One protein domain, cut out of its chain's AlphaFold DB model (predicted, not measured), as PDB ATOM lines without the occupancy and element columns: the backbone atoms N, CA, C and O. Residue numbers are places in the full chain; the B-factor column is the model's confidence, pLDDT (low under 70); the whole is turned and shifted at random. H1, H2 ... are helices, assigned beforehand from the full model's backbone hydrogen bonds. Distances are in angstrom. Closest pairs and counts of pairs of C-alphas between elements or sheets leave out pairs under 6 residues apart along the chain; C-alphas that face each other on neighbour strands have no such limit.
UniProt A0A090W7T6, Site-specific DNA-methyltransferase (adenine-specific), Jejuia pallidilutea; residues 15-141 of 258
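This is residues 15 to 141 of the 258 residues of the protein "Site-specific DNA-methyltransferase (adenine-specific)" of Jejuia pallidilutea (UniProt A0A090W7T6). Three long helices, H1, H2 and H3, stand side by side in a flat up-and-down row with H2 in the middle, and two stretches cross the same face of this row: residues 15 to 24 at the beginning of the printed part, and residues 131 to 141 at its end, which hold the short H4. At one end of the row residues 96 to 104 stick out and stand free; of these, 103 and 104 belong to H3 and the others to the link from H2 to H3. The printed part has 127 residues, with four named helices in the order H1, H2, H3, H4 and no named strand; its class is all helix. The whole is loose, with a radius of gyration of the C-alphas of 17.4 A, and flat, but only just, spanning 63 by 35 by 19 A.

Begin at Phe 15 and pass through residues 15 to 39, a stretch of 25 residues with no named element. Find C-alpha 40 at (-38.422, 86.942, -6.315); from there H1, residues 40 to 59, runs 29.6 A. Next look at residues 65 to 89, which are H2, 36.2 A long. After residues 90 to 102, find C-alpha 103 at (-55.622, 114.993, -2.114), where H3, residues 103 to 127, begins its 37.0 A. Last comes H4, residues 137 to 140, with C-alpha 140 at (-26.307, 96.665, -14.724).

H1 and H2 form a helical hairpin: they touch, and their closest C-alphas, those of Ile 50 and Ile 72, are 5.6 A apart. They run opposite ways at a shallow tilt of 21 degrees. H2 and H3 are a helical hairpin too; they touch, with the C-alphas of Ser 81 and Leu 119 the closest at 5.9 A. Their shallow tilt is 26 degrees, opposite ways. H1 and H3 are apart. Look next at Leu 139 in H4: its C-alpha is 6.6 A from that of Lys 76, the closest pair of H4 and H2, which are close but not clearly touching. H4 and H1 are also close but not clearly touching, the closest C-alphas being those of Leu 47 and Leu 139, 7.0 A apart. H3 and H4 are apart. In H2 every O i to N i+4 pair is within hydrogen-bond range, in H1 15 of 16 and in H3 20 of 21; H4 is too short for such a pair, and its 1 pair of O i and N i+3 is not within range.

The two C-alphas farthest apart are those of Asn 61 and Gly 98, at 63.3 A. Without residues 96 to 104 the body spans 54 by 33 by 19 A. The printed part has no cut. The link from H1 to H2 is tight, that from H3 to H4 short, and that from H2 to H3, 13 residues, long. The mean pLDDT of the printed part is 83.3; look for values under 70 at residues 25 to 36 and 94 to 98.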
ATOM      1  N   PHE A  15     -36.542 105.113 -14.704       76.50
ATOM      2  CA  PHE A  15     -36.975 104.820 -16.065       76.50
ATOM      3  C   PHE A  15     -37.945 105.908 -16.525       76.50
ATOM      4  O   PHE A  15     -39.042 106.038 -15.987       76.50
ATOM      5  N   GLY A  16     -37.516 106.725 -17.489       76.12
ATOM      6  CA  GLY A  16     -38.204 107.983 -17.775       76.12
ATOM      7  C   GLY A  16     -38.193 108.882 -16.536       76.12
ATOM      8  O   GLY A  16     -37.135 109.102 -15.941       76.12
ATOM      9  N   ASP A  17     -39.371 109.351 -16.130       74.81
ATOM     10  CA  ASP A  17     -39.553 110.173 -14.928       74.81
ATOM     11  C   ASP A  17     -39.852 109.349 -13.661       74.81
ATOM     12  O   ASP A  17     -39.854 109.894 -12.555       74.81
ATOM     13  N   GLU A  18     -40.041 108.033 -13.797       79.06
ATOM     14  CA  GLU A  18     -40.416 107.144 -12.695       79.06
ATOM     15  C   GLU A  18     -39.197 106.609 -11.947       79.06
ATOM     16  O   GLU A  18     -38.215 106.170 -12.553       79.06
ATOM     17  N   ILE A  19     -39.278 106.592 -10.615       78.25
ATOM     18  CA  ILE A  19     -38.301 105.917  -9.756       78.25
ATOM     19  C   ILE A  19     -38.746 104.465  -9.596       78.25
ATOM     20  O   ILE A  19     -39.805 104.198  -9.034       78.25
ATOM     21  N   ILE A  20     -37.934 103.529 -10.087       77.75
ATOM     22  CA  ILE A  20     -38.225 102.092 -10.023       77.75
ATOM     23  C   ILE A  20     -37.080 101.412  -9.287       77.75
ATOM     24  O   ILE A  20     -36.074 101.029  -9.883       77.75
ATOM     25  N   GLU A  21     -37.220 101.276  -7.974       76.56
ATOM     26  CA  GLU A  21     -36.262 100.513  -7.181       76.56
ATOM     27  C   GLU A  21     -36.546  99.023  -7.317       76.56
ATOM     28  O   GLU A  21     -37.659  98.561  -7.078       76.56
ATOM     29  N   ILE A  22     -35.530  98.270  -7.730       76.44
ATOM     30  CA  ILE A  22     -35.639  96.822  -7.880       76.44
ATOM     31  C   ILE A  22     -35.422  96.187  -6.524       76.44
ATOM     32  O   ILE A  22     -34.331  96.284  -5.955       76.44
ATOM     33  N   ASP A  23     -36.468  95.526  -6.041       72.88
ATOM     34  CA  ASP A  23     -36.419  94.779  -4.801       72.88
ATOM     35  C   ASP A  23     -35.999  93.336  -5.088       72.88
ATOM     36  O   ASP A  23     -36.695  92.561  -5.752       72.88
ATOM     37  N   TRP A  24     -34.826  92.980  -4.582       73.00
ATOM     38  CA  TRP A  24     -34.299  91.619  -4.593       73.00
ATOM     39  C   TRP A  24     -33.890  91.154  -3.200       73.00
ATOM     40  O   TRP A  24     -33.242  90.107  -3.076       73.00
ATOM     41  N   GLU A  25     -34.156  91.957  -2.166       65.50
ATOM     42  CA  GLU A  25     -33.725  91.633  -0.814       65.50
ATOM     43  C   GLU A  25     -34.577  90.496  -0.252       65.50
ATOM     44  O   GLU A  25     -35.782  90.390  -0.475       65.50
ATOM     45  N   ILE A  26     -33.926  89.607   0.493       51.88
ATOM     46  CA  ILE A  26     -34.604  88.604   1.312       51.88
ATOM     47  C   ILE A  26     -34.833  89.269   2.667       51.88
ATOM     48  O   ILE A  26     -34.133  88.986   3.635       51.88
ATOM     49  N   ALA A  27     -35.739  90.239   2.740       44.28
ATOM     50  CA  ALA A  27     -36.138  90.738   4.045       44.28
ATOM     51  C   ALA A  27     -37.143  89.746   4.646       44.28
ATOM     52  O   ALA A  27     -38.345  89.817   4.390       44.28
ATOM     53  N   GLU A  28     -36.647  88.829   5.480       40.09
ATOM     54  CA  GLU A  28     -37.459  88.285   6.566       40.09
ATOM     55  C   GLU A  28     -37.886  89.472   7.454       40.09
ATOM     56  O   GLU A  28     -37.145  89.918   8.324       40.09
ATOM     57  N   GLY A  29     -39.072  90.037   7.199       37.59
ATOM     58  CA  GLY A  29     -39.753  90.901   8.170       37.59
ATOM     59  C   GLY A  29     -39.848  92.407   7.892       37.59
ATOM     60  O   GLY A  29     -40.039  93.162   8.846       37.59
ATOM     61  N   THR A  30     -39.815  92.895   6.648       35.59
ATOM     62  CA  THR A  30     -40.339  94.252   6.382       35.59
ATOM     63  C   THR A  30     -41.869  94.241   6.434       35.59
ATOM     64  O   THR A  30     -42.539  93.610   5.620       35.59
ATOM     65  N   GLN A  31     -42.436  94.976   7.400       37.53
ATOM     66  CA  GLN A  31     -43.877  95.057   7.713       37.53
ATOM     67  C   GLN A  31     -44.803  95.454   6.540       37.53
ATOM     68  O   GLN A  31     -46.020  95.401   6.695       37.53
ATOM     69  N   ASN A  32     -44.261  95.816   5.372       39.72
ATOM     70  CA  ASN A  32     -45.031  96.246   4.203       39.72
ATOM     71  C   ASN A  32     -45.346  95.131   3.189       39.72
ATOM     72  O   ASN A  32     -46.161  95.367   2.303       39.72
ATOM     73  N   ASN A  33     -44.779  93.926   3.325       44.47
ATOM     74  CA  ASN A  33     -45.054  92.800   2.422       44.47
ATOM     75  C   ASN A  33     -45.587  91.590   3.205       44.47
ATOM     76  O   ASN A  33     -44.870  90.617   3.416       44.47
ATOM     77  N   LEU A  34     -46.870  91.612   3.595       44.16
ATOM     78  CA  LEU A  34     -47.537  90.450   4.219       44.16
ATOM     79  C   LEU A  34     -47.488  89.167   3.355       44.16
ATOM     80  O   LEU A  34     -47.755  88.089   3.877       44.16
ATOM     81  N   PHE A  35     -47.153  89.269   2.061       53.56
ATOM     82  CA  PHE A  35     -47.166  88.158   1.100       53.56
ATOM     83  C   PHE A  35     -45.837  87.916   0.357       53.56
ATOM     84  O   PHE A  35     -45.795  87.070  -0.532       53.56
ATOM     85  N   GLY A  36     -44.743  88.594   0.727       64.94
ATOM     86  CA  GLY A  36     -43.466  88.486   0.003       64.94
ATOM     87  C   GLY A  36     -43.548  88.955  -1.463       64.94
ATOM     88  O   GLY A  36     -44.599  89.374  -1.942       64.94
ATOM     89  N   ASN A  37     -42.422  88.922  -2.182       78.06
ATOM     90  CA  ASN A  37     -42.385  89.221  -3.618       78.06
ATOM     91  C   ASN A  37     -42.604  87.912  -4.413       78.06
ATOM     92  O   ASN A  37     -41.696  87.080  -4.441       78.06
ATOM     93  N   PRO A  38     -43.755  87.705  -5.089       83.75
ATOM     94  CA  PRO A  38     -44.039  86.462  -5.818       83.75
ATOM     95  C   PRO A  38     -43.107  86.228  -7.014       83.75
ATOM     96  O   PRO A  38     -42.995  85.107  -7.498       83.75
ATOM     97  N   TYR A  39     -42.423  87.272  -7.485       87.50
ATOM     98  CA  TYR A  39     -41.492  87.213  -8.607       87.50
ATOM     99  C   TYR A  39     -40.032  87.064  -8.172       87.50
ATOM    100  O   TYR A  39     -39.134  87.120  -9.012       87.50
ATOM    101  N   GLN A  40     -39.771  86.903  -6.873       84.50
ATOM    102  CA  GLN A  40     -38.422  86.942  -6.315       84.50
ATOM    103  C   GLN A  40     -37.482  85.915  -6.960       84.50
ATOM    104  O   GLN A  40     -36.391  86.280  -7.395       84.50
ATOM    105  N   GLU A  41     -37.897  84.651  -7.057       87.06
ATOM    106  CA  GLU A  41     -37.073  83.586  -7.643       87.06
ATOM    107  C   GLU A  41     -36.764  83.850  -9.125       87.06
ATOM    108  O   GLU A  41     -35.620  83.706  -9.561       87.06
ATOM    109  N   GLU A  42     -37.759  84.315  -9.886       90.75
ATOM    110  CA  GLU A  42     -37.590  84.669 -11.299       90.75
ATOM    111  C   GLU A  42     -36.633  85.853 -11.478       90.75
ATOM    112  O   GLU A  42     -35.738  85.803 -12.322       90.75
ATOM    113  N   ILE A  43     -36.777  86.905 -10.662       90.62
ATOM    114  CA  ILE A  43     -35.883  88.070 -10.686       90.62
ATOM    115  C   ILE A  43     -34.448  87.632 -10.380       90.62
ATOM    116  O   ILE A  43     -33.525  88.017 -11.099       90.62
ATOM    117  N   GLN A  44     -34.242  86.792  -9.363       89.00
ATOM    118  CA  GLN A  44     -32.913  86.278  -9.022       89.00
ATOM    119  C   GLN A  44     -32.290  85.477 -10.167       89.00
ATOM    120  O   GLN A  44     -31.102  85.642 -10.462       89.00
ATOM    121  N   GLU A  45     -33.075  84.627 -10.826       92.62
ATOM    122  CA  GLU A  45     -32.609  83.849 -11.968       92.62
ATOM    123  C   GLU A  45     -32.250  84.754 -13.155       92.62
ATOM    124  O   GLU A  45     -31.169  84.624 -13.738       92.62
ATOM    125  N   PHE A  46     -33.077  85.755 -13.462       94.94
ATOM    126  CA  PHE A  46     -32.763  86.726 -14.508       94.94
ATOM    127  C   PHE A  46     -31.503  87.539 -14.199       94.94
ATOM    128  O   PHE A  46     -30.691  87.746 -15.102       94.94
ATOM    129  N   LEU A  47     -31.272  87.939 -12.946       93.06
ATOM    130  CA  LEU A  47     -30.048  88.645 -12.547       93.06
ATOM    131  C   LEU A  47     -28.796  87.767 -12.719       93.06
ATOM    132  O   LEU A  47     -27.773  88.247 -13.220       93.06
ATOM    133  N   LYS A  48     -28.874  86.468 -12.388       93.50
ATOM    134  CA  LYS A  48     -27.787  85.508 -12.664       93.50
ATOM    135  C   LYS A  48     -27.519  85.395 -14.163       93.50
ATOM    136  O   LYS A  48     -26.364  85.461 -14.588       93.50
ATOM    137  N   GLN A  49     -28.567  85.283 -14.979       95.81
ATOM    138  CA  GLN A  49     -28.426  85.211 -16.434       95.81
ATOM    139  C   GLN A  49     -27.845  86.496 -17.032       95.81
ATOM    140  O   GLN A  49     -26.986  86.411 -17.913       95.81
ATOM    141  N   ILE A  50     -28.257  87.671 -16.544       94.62
ATOM    142  CA  ILE A  50     -27.678  88.960 -16.940       94.62
ATOM    143  C   ILE A  50     -26.175  88.957 -16.656       94.62
ATOM    144  O   ILE A  50     -25.395  89.195 -17.578       94.62
ATOM    145  N   SER A  51     -25.768  88.611 -15.431       93.00
ATOM    146  CA  SER A  51     -24.357  88.566 -15.034       93.00
ATOM    147  C   SER A  51     -23.526  87.639 -15.935       93.00
ATOM    148  O   SER A  51     -22.480  88.028 -16.467       93.00
ATOM    149  N   LEU A  52     -24.023  86.423 -16.187       93.75
ATOM    150  CA  LEU A  52     -23.358  85.449 -17.058       93.75
ATOM    151  C   LEU A  52     -23.196  85.974 -18.490       93.75
ATOM    152  O   LEU A  52     -22.103  85.890 -19.058       93.75
ATOM    153  N   LYS A  53     -24.257  86.553 -19.063       95.00
ATOM    154  CA  LYS A  53     -24.254  87.081 -20.435       95.00
ATOM    155  C   LYS A  53     -23.401  88.335 -20.574       95.00
ATOM    156  O   LYS A  53     -22.736  88.500 -21.594       95.00
ATOM    157  N   GLN A  54     -23.368  89.204 -19.565       92.19
ATOM    158  CA  GLN A  54     -22.467  90.357 -19.543       92.19
ATOM    159  C   GLN A  54     -21.004  89.899 -19.557       92.19
ATOM    160  O   GLN A  54     -20.210  90.414 -20.344       92.19
ATOM    161  N   ARG A  55     -20.650  88.881 -18.760       90.56
ATOM    162  CA  ARG A  55     -19.306  88.286 -18.779       90.56
ATOM    163  C   ARG A  55     -18.953  87.693 -20.146       90.56
ATOM    164  O   ARG A  55     -17.849  87.921 -20.643       90.56
ATOM    165  N   GLU A  56     -19.887  86.979 -20.774       93.19
ATOM    166  CA  GLU A  56     -19.717  86.479 -22.145       93.19
ATOM    167  C   GLU A  56     -19.503  87.642 -23.128       93.19
ATOM    168  O   GLU A  56     -18.568  87.616 -23.922       93.19
ATOM    169  N   TYR A  57     -20.289  88.716 -23.020       91.69
ATOM    170  CA  TYR A  57     -20.203  89.885 -23.899       91.69
ATOM    171  C   TYR A  57     -18.817  90.544 -23.895       91.69
ATOM    172  O   TYR A  57     -18.343  90.988 -24.946       91.69
ATOM    173  N   PHE A  58     -18.137  90.588 -22.745       86.75
ATOM    174  CA  PHE A  58     -16.792  91.165 -22.646       86.75
ATOM    175  C   PHE A  58     -15.734  90.385 -23.431       86.75
ATOM    176  O   PHE A  58     -14.791  90.991 -23.939       86.75
ATOM    177  N   THR A  59     -15.896  89.069 -23.559       89.12
ATOM    178  CA  THR A  59     -14.934  88.181 -24.238       89.12
ATOM    179  C   THR A  59     -15.394  87.754 -25.635       89.12
ATOM    180  O   THR A  59     -14.593  87.272 -26.433       89.12
ATOM    181  N   ALA A  60     -16.669  87.969 -25.962       88.75
ATOM    182  CA  ALA A  60     -17.272  87.596 -27.229       88.75
ATOM    183  C   ALA A  60     -16.699  88.368 -28.429       88.75
ATOM    184  O   ALA A  60     -16.392  89.564 -28.370       88.75
ATOM    185  N   ASN A  61     -16.647  87.684 -29.575       89.50
ATOM    186  CA  ASN A  61     -16.355  88.303 -30.866       89.50
ATOM    187  C   ASN A  61     -17.479  89.272 -31.304       89.50
ATOM    188  O   ASN A  61     -18.594  89.251 -30.776       89.50
ATOM    189  N   ARG A  62     -17.203  90.116 -32.310       89.00
ATOM    190  CA  ARG A  62     -18.159  91.132 -32.801       89.00
ATOM    191  C   ARG A  62     -19.495  90.551 -33.283       89.00
ATOM    192  O   ARG A  62     -20.503  91.233 -33.155       89.00
ATOM    193  N   ASN A  63     -19.515  89.314 -33.777       90.88
ATOM    194  CA  ASN A  63     -20.719  88.690 -34.335       90.88
ATOM    195  C   ASN A  63     -21.693  88.219 -33.243       90.88
ATOM    196  O   ASN A  63     -22.903  88.240 -33.446       90.88
ATOM    197  N   ASN A  64     -21.180  87.849 -32.066       90.19
ATOM    198  CA  ASN A  64     -21.996  87.370 -30.946       90.19
ATOM    199  C   ASN A  64     -22.531  88.506 -30.060       90.19
ATOM    200  O   ASN A  64     -23.541  88.333 -29.375       90.19
ATOM    201  N   LYS A  65     -21.887  89.680 -30.085       92.38
ATOM    202  CA  LYS A  65     -22.273  90.842 -29.271       92.38
ATOM    203  C   LYS A  65     -23.724  91.300 -29.495       92.38
ATOM    204  O   LYS A  65     -24.414  91.454 -28.492       92.38
ATOM    205  N   PRO A  66     -24.242  91.440 -30.734       93.44
ATOM    206  CA  PRO A  66     -25.636  91.835 -30.957       93.44
ATOM    207  C   PRO A  66     -26.659  90.884 -30.323       93.44
ATOM    208  O   PRO A  66     -27.635  91.343 -29.728       93.44
ATOM    209  N   ARG A  67     -26.416  89.565 -30.398       94.38
ATOM    210  CA  ARG A  67     -27.265  88.550 -29.754       94.38
ATOM    211  C   ARG A  67     -27.285  88.751 -28.239       94.38
ATOM    212  O   ARG A  67     -28.358  88.869 -27.655       94.38
ATOM    213  N   LEU A  68     -26.108  88.853 -27.624       94.00
ATOM    214  CA  LEU A  68     -25.965  89.039 -26.179       94.00
ATOM    215  C   LEU A  68     -26.591  90.351 -25.699       94.00
ATOM    216  O   LEU A  68     -27.298  90.353 -24.697       94.00
ATOM    217  N   THR A  69     -26.414  91.452 -26.436       91.81
ATOM    218  CA  THR A  69     -27.072  92.730 -26.135       91.81
ATOM    219  C   THR A  69     -28.593  92.592 -26.139       91.81
ATOM    220  O   THR A  69     -29.247  93.102 -25.232       91.81
ATOM    221  N   LYS A  70     -29.165  91.883 -27.123       93.12
ATOM    222  CA  LYS A  70     -30.615  91.660 -27.196       93.12
ATOM    223  C   LYS A  70     -31.118  90.804 -26.031       93.12
ATOM    224  O   LYS A  70     -32.130  91.146 -25.432       93.12
ATOM    225  N   GLU A  71     -30.409  89.733 -25.689       94.94
ATOM    226  CA  GLU A  71     -30.773  88.855 -24.570       94.94
ATOM    227  C   GLU A  71     -30.689  89.577 -23.218       94.94
ATOM    228  O   GLU A  71     -31.634  89.510 -22.438       94.94
ATOM    229  N   ILE A  72     -29.608  90.325 -22.965       93.81
ATOM    230  CA  ILE A  72     -29.461  91.144 -21.749       93.81
ATOM    231  C   ILE A  72     -30.583  92.185 -21.675       93.81
ATOM    232  O   ILE A  72     -31.194  92.354 -20.623       93.81
ATOM    233  N   ARG A  73     -30.889  92.860 -22.792       93.56
ATOM    234  CA  ARG A  73     -31.990  93.832 -22.866       93.56
ATOM    235  C   ARG A  73     -33.328  93.202 -22.485       93.56
ATOM    236  O   ARG A  73     -34.065  93.803 -21.715       93.56
ATOM    237  N   LEU A  74     -33.647  92.028 -23.029       95.25
ATOM    238  CA  LEU A  74     -34.909  91.346 -22.734       95.25
ATOM    239  C   LEU A  74     -35.004  90.960 -21.256       95.25
ATOM    240  O   LEU A  74     -36.004  91.279 -20.628       95.25
ATOM    241  N   LEU A  75     -33.944  90.388 -20.675       95.50
ATOM    242  CA  LEU A  75     -33.919  90.041 -19.249       95.50
ATOM    243  C   LEU A  75     -34.140  91.261 -18.344       95.50
ATOM    244  O   LEU A  75     -34.910  91.189 -17.390       95.50
ATOM    245  N   LYS A  76     -33.519  92.403 -18.665       93.50
ATOM    246  CA  LYS A  76     -33.749  93.653 -17.923       93.50
ATOM    247  C   LYS A  76     -35.203  94.122 -18.000       93.50
ATOM    248  O   LYS A  76     -35.760  94.538 -16.991       93.50
ATOM    249  N   LEU A  77     -35.815  94.048 -19.183       94.38
ATOM    250  CA  LEU A  77     -37.222  94.411 -19.371       94.38
ATOM    251  C   LEU A  77     -38.169  93.456 -18.630       94.38
ATOM    252  O   LEU A  77     -39.194  93.905 -18.120       94.38
ATOM    253  N   GLU A  78     -37.842  92.163 -18.541       95.38
ATOM    254  CA  GLU A  78     -38.617  91.209 -17.738       95.38
ATOM    255  C   GLU A  78     -38.580  91.554 -16.248       95.38
ATOM    256  O   GLU A  78     -39.634  91.606 -15.612       95.38
ATOM    257  N   ILE A  79     -37.398  91.865 -15.706       93.38
ATOM    258  CA  ILE A  79     -37.265  92.279 -14.301       93.38
ATOM    259  C   ILE A  79     -38.058  93.566 -14.039       93.38
ATOM    260  O   ILE A  79     -38.830  93.613 -13.084       93.38
ATOM    261  N   LEU A  80     -37.920  94.588 -14.893       92.00
ATOM    262  CA  LEU A  80     -38.651  95.850 -14.722       92.00
ATOM    263  C   LEU A  80     -40.171  95.663 -14.762       92.00
ATOM    264  O   LEU A  80     -40.875  96.253 -13.949       92.00
ATOM    265  N   SER A  81     -40.677  94.835 -15.678       94.06
ATOM    266  CA  SER A  81     -42.107  94.516 -15.760       94.06
ATOM    267  C   SER A  81     -42.614  93.896 -14.463       94.06
ATOM    268  O   SER A  81     -43.606  94.358 -13.911       94.06
ATOM    269  N   LYS A  82     -41.897  92.894 -13.941       93.00
ATOM    270  CA  LYS A  82     -42.254  92.207 -12.693       93.00
ATOM    271  C   LYS A  82     -42.204  93.147 -11.489       93.00
ATOM    272  O   LYS A  82     -43.098  93.106 -10.648       93.00
ATOM    273  N   GLN A  83     -41.209  94.035 -11.430       90.75
ATOM    274  CA  GLN A  83     -41.123  95.055 -10.381       90.75
ATOM    275  C   GLN A  83     -42.301  96.040 -10.445       90.75
ATOM    276  O   GLN A  83     -42.898  96.349  -9.418       90.75
ATOM    277  N   LEU A  84     -42.676  96.504 -11.640       91.00
ATOM    278  CA  LEU A  84     -43.828  97.392 -11.824       91.00
ATOM    279  C   LEU A  84     -45.146  96.702 -11.453       91.00
ATOM    280  O   LEU A  84     -45.981  97.300 -10.778       91.00
ATOM    281  N   GLU A  85     -45.325  95.437 -11.837       91.94
ATOM    282  CA  GLU A  85     -46.482  94.629 -11.435       91.94
ATOM    283  C   GLU A  85     -46.572  94.495  -9.910       91.94
ATOM    284  O   GLU A  85     -47.647  94.690  -9.345       91.94
ATOM    285  N   LEU A  86     -45.447  94.234  -9.235       89.50
ATOM    286  CA  LEU A  86     -45.373  94.209  -7.774       89.50
ATOM    287  C   LEU A  86     -45.797  95.557  -7.173       89.50
ATOM    288  O   LEU A  86     -46.663  95.593  -6.304       89.50
ATOM    289  N   MET A  87     -45.234  96.671  -7.654       87.56
ATOM    290  CA  MET A  87     -45.552  98.016  -7.156       87.56
ATOM    291  C   MET A  87     -47.038  98.361  -7.324       87.56
ATOM    292  O   MET A  87     -47.649  98.911  -6.405       87.56
ATOM    293  N   ILE A  88     -47.637  98.000  -8.462       89.38
ATOM    294  CA  ILE A  88     -49.066  98.204  -8.734       89.38
ATOM    295  C   ILE A  88     -49.923  97.337  -7.799       89.38
ATOM    296  O   ILE A  88     -50.863  97.844  -7.186       89.38
ATOM    297  N   ASN A  89     -49.591  96.052  -7.655       87.00
ATOM    298  CA  ASN A  89     -50.380  95.095  -6.874       87.00
ATOM    299  C   ASN A  89     -50.285  95.335  -5.362       87.00
ATOM    300  O   ASN A  89     -51.277  95.154  -4.656       87.00
ATOM    301  N   SER A  90     -49.133  95.790  -4.862       84.00
ATOM    302  CA  SER A  90     -48.939  96.166  -3.453       84.00
ATOM    303  C   SER A  90     -49.630  97.482  -3.082       84.00
ATOM    304  O   SER A  90     -49.718  97.830  -1.904       84.00
ATOM    305  N   ASN A  91     -50.158  98.219  -4.065       79.50
ATOM    306  CA  ASN A  91     -50.893  99.458  -3.851       79.50
ATOM    307  C   ASN A  91     -52.330  99.366  -4.392       79.50
ATOM    308  O   ASN A  91     -52.716 100.185  -5.229       79.50
ATOM    309  N   PRO A  92     -53.163  98.427  -3.899       74.12
ATOM    310  CA  PRO A  92     -54.539  98.327  -4.355       74.12
ATOM    311  C   PRO A  92     -55.288  99.612  -3.994       74.12
ATOM    312  O   PRO A  92     -55.171 100.141  -2.882       74.12
ATOM    313  N   PHE A  93     -56.052 100.130  -4.949       71.69
ATOM    314  CA  PHE A  93     -56.951 101.247  -4.717       71.69
ATOM    315  C   PHE A  93     -58.311 100.956  -5.344       71.69
ATOM    316  O   PHE A  93     -58.472 101.033  -6.561       71.69
ATOM    317  N   ASP A  94     -59.294 100.691  -4.487       65.56
ATOM    318  CA  ASP A  94     -60.693 100.583  -4.881       65.56
ATOM    319  C   ASP A  94     -61.395 101.916  -4.633       65.56
ATOM    320  O   ASP A  94     -61.543 102.391  -3.500       65.56
ATOM    321  N   LYS A  95     -61.844 102.548  -5.718       66.25
ATOM    322  CA  LYS A  95     -62.622 103.780  -5.640       66.25
ATOM    323  C   LYS A  95     -63.983 103.472  -5.012       66.25
ATOM    324  O   LYS A  95     -64.812 102.812  -5.628       66.25
ATOM    325  N   GLN A  96     -64.243 103.991  -3.811       65.38
ATOM    326  CA  GLN A  96     -65.590 103.952  -3.235       65.38
ATOM    327  C   GLN A  96     -66.504 104.902  -4.018       65.38
ATOM    328  O   GLN A  96     -66.259 106.112  -4.060       65.38
ATOM    329  N   GLU A  97     -67.552 104.363  -4.643       60.94
ATOM    330  CA  GLU A  97     -68.552 105.168  -5.344       60.94
ATOM    331  C   GLU A  97     -69.191 106.203  -4.402       60.94
ATOM    332  O   GLU A  97     -69.498 105.929  -3.242       60.94
ATOM    333  N   GLY A  98     -69.363 107.430  -4.902       67.12
ATOM    334  CA  GLY A  98     -70.085 108.498  -4.203       67.12
ATOM    335  C   GLY A  98     -69.295 109.320  -3.174       67.12
ATOM    336  O   GLY A  98     -69.822 110.327  -2.704       67.12
ATOM    337  N   LYS A  99     -68.037 108.984  -2.843       77.31
ATOM    338  CA  LYS A  99     -67.197 109.807  -1.942       77.31
ATOM    339  C   LYS A  99     -66.161 110.635  -2.700       77.31
ATOM    340  O   LYS A  99     -65.470 110.142  -3.588       77.31
ATOM    341  N   LYS A 100     -66.017 111.908  -2.311       80.56
ATOM    342  CA  LYS A 100     -64.953 112.786  -2.817       80.56
ATOM    343  C   LYS A 100     -63.607 112.313  -2.261       80.56
ATOM    344  O   LYS A 100     -63.457 112.179  -1.049       80.56
ATOM    345  N   LEU A 101     -62.652 112.065  -3.151       83.12
ATOM    346  CA  LEU A 101     -61.311 111.609  -2.794       83.12
ATOM    347  C   LEU A 101     -60.504 112.724  -2.123       83.12
ATOM    348  O   LEU A 101     -60.626 113.900  -2.482       83.12
ATOM    349  N   THR A 102     -59.664 112.352  -1.159       87.50
ATOM    350  CA  THR A 102     -58.689 113.273  -0.566       87.50
ATOM    351  C   THR A 102     -57.561 113.574  -1.554       87.50
ATOM    352  O   THR A 102     -57.344 112.841  -2.519       87.50
ATOM    353  N   LYS A 103     -56.802 114.649  -1.306       87.81
ATOM    354  CA  LYS A 103     -55.622 114.993  -2.114       87.81
ATOM    355  C   LYS A 103     -54.626 113.826  -2.191       87.81
ATOM    356  O   LYS A 103     -54.264 113.431  -3.288       87.81
ATOM    357  N   ALA A 104     -54.297 113.223  -1.047       85.94
ATOM    358  CA  ALA A 104     -53.387 112.080  -0.971       85.94
ATOM    359  C   ALA A 104     -53.906 110.843  -1.728       85.94
ATOM    360  O   ALA A 104     -53.129 110.107  -2.324       85.94
ATOM    361  N   GLN A 105     -55.226 110.611  -1.734       85.19
ATOM    362  CA  GLN A 105     -55.817 109.530  -2.527       85.19
ATOM    363  C   GLN A 105     -55.695 109.795  -4.030       85.19
ATOM    364  O   GLN A 105     -55.373 108.872  -4.766       85.19
ATOM    365  N   ASN A 106     -55.919 111.034  -4.482       86.50
ATOM    366  CA  ASN A 106     -55.723 111.391  -5.890       86.50
ATOM    367  C   ASN A 106     -54.250 111.249  -6.304       86.50
ATOM    368  O   ASN A 106     -53.980 110.611  -7.311       86.50
ATOM    369  N   GLU A 107     -53.311 111.748  -5.493       87.62
ATOM    370  CA  GLU A 107     -51.868 111.616  -5.754       87.62
ATOM    371  C   GLU A 107     -51.444 110.145  -5.885       87.62
ATOM    372  O   GLU A 107     -50.747 109.785  -6.829       87.62
ATOM    373  N   ARG A 108     -51.942 109.270  -5.002       85.94
ATOM    374  CA  ARG A 108     -51.684 107.823  -5.068       85.94
ATOM    375  C   ARG A 108     -52.269 107.171  -6.326       85.94
ATOM    376  O   ARG A 108     -51.655 106.276  -6.897       85.94
ATOM    377  N   ILE A 109     -53.461 107.583  -6.759       87.00
ATOM    378  CA  ILE A 109     -54.071 107.079  -8.001       87.00
ATOM    379  C   ILE A 109     -53.248 107.514  -9.212       87.00
ATOM    380  O   ILE A 109     -53.015 106.705 -10.111       87.00
ATOM    381  N   ASP A 110     -52.823 108.775  -9.240       88.69
ATOM    382  CA  ASP A 110     -52.007 109.318 -10.322       88.69
ATOM    383  C   ASP A 110     -50.665 108.581 -10.418       88.69
ATOM    384  O   ASP A 110     -50.259 108.207 -11.519       88.69
ATOM    385  N   GLU A 111     -50.041 108.275  -9.278       88.81
ATOM    386  CA  GLU A 111     -48.822 107.465  -9.181       88.81
ATOM    387  C   GLU A 111     -49.030 106.040  -9.734       88.81
ATOM    388  O   GLU A 111     -48.323 105.626 -10.654       88.81
ATOM    389  N   ILE A 112     -50.065 105.318  -9.280       89.38
ATOM    390  CA  ILE A 112     -50.388 103.967  -9.782       89.38
ATOM    391  C   ILE A 112     -50.670 103.983 -11.291       89.38
ATOM    392  O   ILE A 112     -50.244 103.087 -12.025       89.38
ATOM    393  N   ASN A 113     -51.406 104.985 -11.779       90.94
ATOM    394  CA  ASN A 113     -51.679 105.138 -13.207       90.94
ATOM    395  C   ASN A 113     -50.399 105.430 -13.995       90.94
ATOM    396  O   ASN A 113     -50.261 104.958 -15.125       90.94
ATOM    397  N   SER A 114     -49.459 106.172 -13.411       91.38
ATOM    398  CA  SER A 114     -48.149 106.386 -14.010       91.38
ATOM    399  C   SER A 114     -47.377 105.079 -14.150       91.38
ATOM    400  O   SER A 114     -46.967 104.739 -15.259       91.38
ATOM    401  N   TRP A 115     -47.310 104.266 -13.091       92.75
ATOM    402  CA  TRP A 115     -46.680 102.943 -13.149       92.75
ATOM    403  C   TRP A 115     -47.326 102.015 -14.180       92.75
ATOM    404  O   TRP A 115     -46.613 101.311 -14.892       92.75
ATOM    405  N   LYS A 116     -48.659 102.039 -14.320       93.25
ATOM    406  CA  LYS A 116     -49.372 101.263 -15.352       93.25
ATOM    407  C   LYS A 116     -48.963 101.668 -16.769       93.25
ATOM    408  O   LYS A 116     -48.677 100.795 -17.582       93.25
ATOM    409  N   ARG A 117     -48.874 102.973 -17.054       93.81
ATOM    410  CA  ARG A 117     -48.385 103.469 -18.355       93.81
ATOM    411  C   ARG A 117     -46.945 103.030 -18.613       93.81
ATOM    412  O   ARG A 117     -46.629 102.575 -19.709       93.81
ATOM    413  N   THR A 118     -46.091 103.103 -17.596       92.75
ATOM    414  CA  THR A 118     -44.704 102.641 -17.699       92.75
ATOM    415  C   THR A 118     -44.621 101.134 -17.944       92.75
ATOM    416  O   THR A 118     -43.822 100.687 -18.764       92.75
ATOM    417  N   LEU A 119     -45.478 100.335 -17.301       94.19
ATOM    418  CA  LEU A 119     -45.563  98.892 -17.531       94.19
ATOM    419  C   LEU A 119     -45.975  98.570 -18.976       94.19
ATOM    420  O   LEU A 119     -45.390  97.682 -19.600       94.19
ATOM    421  N   GLU A 120     -46.940  99.300 -19.537       94.62
ATOM    422  CA  GLU A 120     -47.327  99.170 -20.948       94.62
ATOM    423  C   GLU A 120     -46.162  99.500 -21.893       94.62
ATOM    424  O   GLU A 120     -45.914  98.766 -22.857       94.62
ATOM    425  N   GLU A 121     -45.400 100.560 -21.604       93.19
ATOM    426  CA  GLU A 121     -44.206 100.916 -22.372       93.19
ATOM    427  C   GLU A 121     -43.134  99.818 -22.298       93.19
ATOM    428  O   GLU A 121     -42.643  99.364 -23.337       93.19
ATOM    429  N   VAL A 122     -42.812  99.335 -21.095       93.44
ATOM    430  CA  VAL A 122     -41.854  98.240 -20.880       93.44
ATOM    431  C   VAL A 122     -42.287  96.987 -21.645       93.44
ATOM    432  O   VAL A 122     -41.475  96.390 -22.356       93.44
ATOM    433  N   ASN A 123     -43.569  96.619 -21.589       94.81
ATOM    434  CA  ASN A 123     -44.101  95.467 -22.318       94.81
ATOM    435  C   ASN A 123     -44.058  95.655 -23.842       94.81
ATOM    436  O   ASN A 123     -43.713  94.724 -24.574       94.81
ATOM    437  N   SER A 124     -44.309  96.867 -24.339       94.94
ATOM    438  CA  SER A 124     -44.103  97.196 -25.753       94.94
ATOM    439  C   SER A 124     -42.639  97.004 -26.160       94.94
ATOM    440  O   SER A 124     -42.353  96.374 -27.182       94.94
ATOM    441  N   LEU A 125     -41.688  97.470 -25.341       94.38
ATOM    442  CA  LEU A 125     -40.253  97.311 -25.592       94.38
ATOM    443  C   LEU A 125     -39.808  95.842 -25.636       94.38
ATOM    444  O   LEU A 125     -38.858  95.534 -26.358       94.38
ATOM    445  N   LYS A 126     -40.475  94.915 -24.943       93.62
ATOM    446  CA  LYS A 126     -40.156  93.476 -25.038       93.62
ATOM    447  C   LYS A 126     -40.398  92.910 -26.439       93.62
ATOM    448  O   LYS A 126     -39.650  92.048 -26.893       93.62
ATOM    449  N   THR A 127     -41.413  93.416 -27.139       91.69
ATOM    450  CA  THR A 127     -41.838  92.897 -28.453       91.69
ATOM    451  C   THR A 127     -41.237  93.657 -29.635       91.69
ATOM    452  O   THR A 127     -41.239  93.156 -30.760       91.69
ATOM    453  N   ASN A 128     -40.679  94.846 -29.397       90.75
ATOM    454  CA  ASN A 128     -40.041  95.663 -30.424       90.75
ATOM    455  C   ASN A 128     -38.511  95.754 -30.236       90.75
ATOM    456  O   ASN A 128     -37.965  95.498 -29.165       90.75
ATOM    457  N   ASN A 129     -37.797  96.154 -31.293       84.38
ATOM    458  CA  ASN A 129     -36.343  96.368 -31.253       84.38
ATOM    459  C   ASN A 129     -35.966  97.831 -30.936       84.38
ATOM    460  O   ASN A 129     -34.870  98.268 -31.292       84.38
ATOM    461  N   LYS A 130     -36.853  98.622 -30.312       88.38
ATOM    462  CA  LYS A 130     -36.509 100.006 -29.954       88.38
ATOM    463  C   LYS A 130     -35.390 100.019 -28.901       88.38
ATOM    464  O   LYS A 130     -35.320  99.107 -28.069       88.38
ATOM    465  N   PRO A 131     -34.519 101.040 -28.906       79.88
ATOM    466  CA  PRO A 131     -33.506 101.199 -27.870       79.88
ATOM    467  C   PRO A 131     -34.122 101.200 -26.467       79.88
ATOM    468  O   PRO A 131     -35.203 101.740 -26.257       79.88
ATOM    469  N   PHE A 132     -33.416 100.595 -25.516       84.25
ATOM    470  CA  PHE A 132     -33.758 100.609 -24.097       84.25
ATOM    471  C   PHE A 132     -32.560 101.193 -23.351       84.25
ATOM    472  O   PHE A 132     -31.602 100.487 -23.035       84.25
ATOM    473  N   ASN A 133     -32.591 102.511 -23.160       76.38
ATOM    474  CA  ASN A 133     -31.514 103.275 -22.538       76.38
ATOM    475  C   ASN A 133     -31.865 103.536 -21.074       76.38
ATOM    476  O   ASN A 133     -32.147 104.662 -20.679       76.38
ATOM    477  N   HIS A 134     -31.886 102.465 -20.293       80.94
ATOM    478  CA  HIS A 134     -32.101 102.517 -18.857       80.94
ATOM    479  C   HIS A 134     -30.861 101.986 -18.164       80.94
ATOM    480  O   HIS A 134     -30.405 100.874 -18.454       80.94
ATOM    481  N   PHE A 135     -30.324 102.813 -17.279       80.81
ATOM    482  CA  PHE A 135     -29.245 102.434 -16.398       80.81
ATOM    483  C   PHE A 135     -29.812 102.294 -15.002       80.81
ATOM    484  O   PHE A 135     -30.376 103.243 -14.454       80.81
ATOM    485  N   ASP A 136     -29.602 101.124 -14.433       83.44
ATOM    486  CA  ASP A 136     -29.884 100.882 -13.039       83.44
ATOM    487  C   ASP A 136     -28.741 100.050 -12.486       83.44
ATOM    488  O   ASP A 136     -28.420  98.986 -13.007       83.44
ATOM    489  N   TRP A 137     -28.105 100.548 -11.430       82.62
ATOM    490  CA  TRP A 137     -26.966  99.884 -10.803       82.62
ATOM    491  C   TRP A 137     -27.270  98.437 -10.454       82.62
ATOM    492  O   TRP A 137     -26.415  97.558 -10.575       82.62
ATOM    493  N   ARG A 138     -28.514  98.212 -10.045       83.50
ATOM    494  CA  ARG A 138     -28.998  96.939  -9.590       83.50
ATOM    495  C   ARG A 138     -29.110  95.927 -10.758       83.50
ATOM    496  O   ARG A 138     -28.652  94.790 -10.631       83.50
ATOM    497  N   LEU A 139     -29.582  96.351 -11.933       86.38
ATOM    498  CA  LEU A 139     -29.626  95.560 -13.179       86.38
ATOM    499  C   LEU A 139     -28.303  95.466 -13.931       86.38
ATOM    500  O   LEU A 139     -28.051  94.481 -14.626       86.38
ATOM    501  N   ASP A 140     -27.514  96.531 -13.913       87.00
ATOM    502  CA  ASP A 140     -26.307  96.665 -14.724       87.00
ATOM    503  C   ASP A 140     -25.088  96.017 -14.074       87.00
ATOM    504  O   ASP A 140     -24.156  95.641 -14.794       87.00
ATOM    505  N   PHE A 141     -25.112  95.876 -12.745       87.81
ATOM    506  CA  PHE A 141     -24.034  95.292 -11.946       87.81
ATOM    507  C   PHE A 141     -24.536  94.306 -10.882       87.81
ATOM    508  O   PHE A 141     -24.146  94.410  -9.710       87.81
TER     509      PHE A 141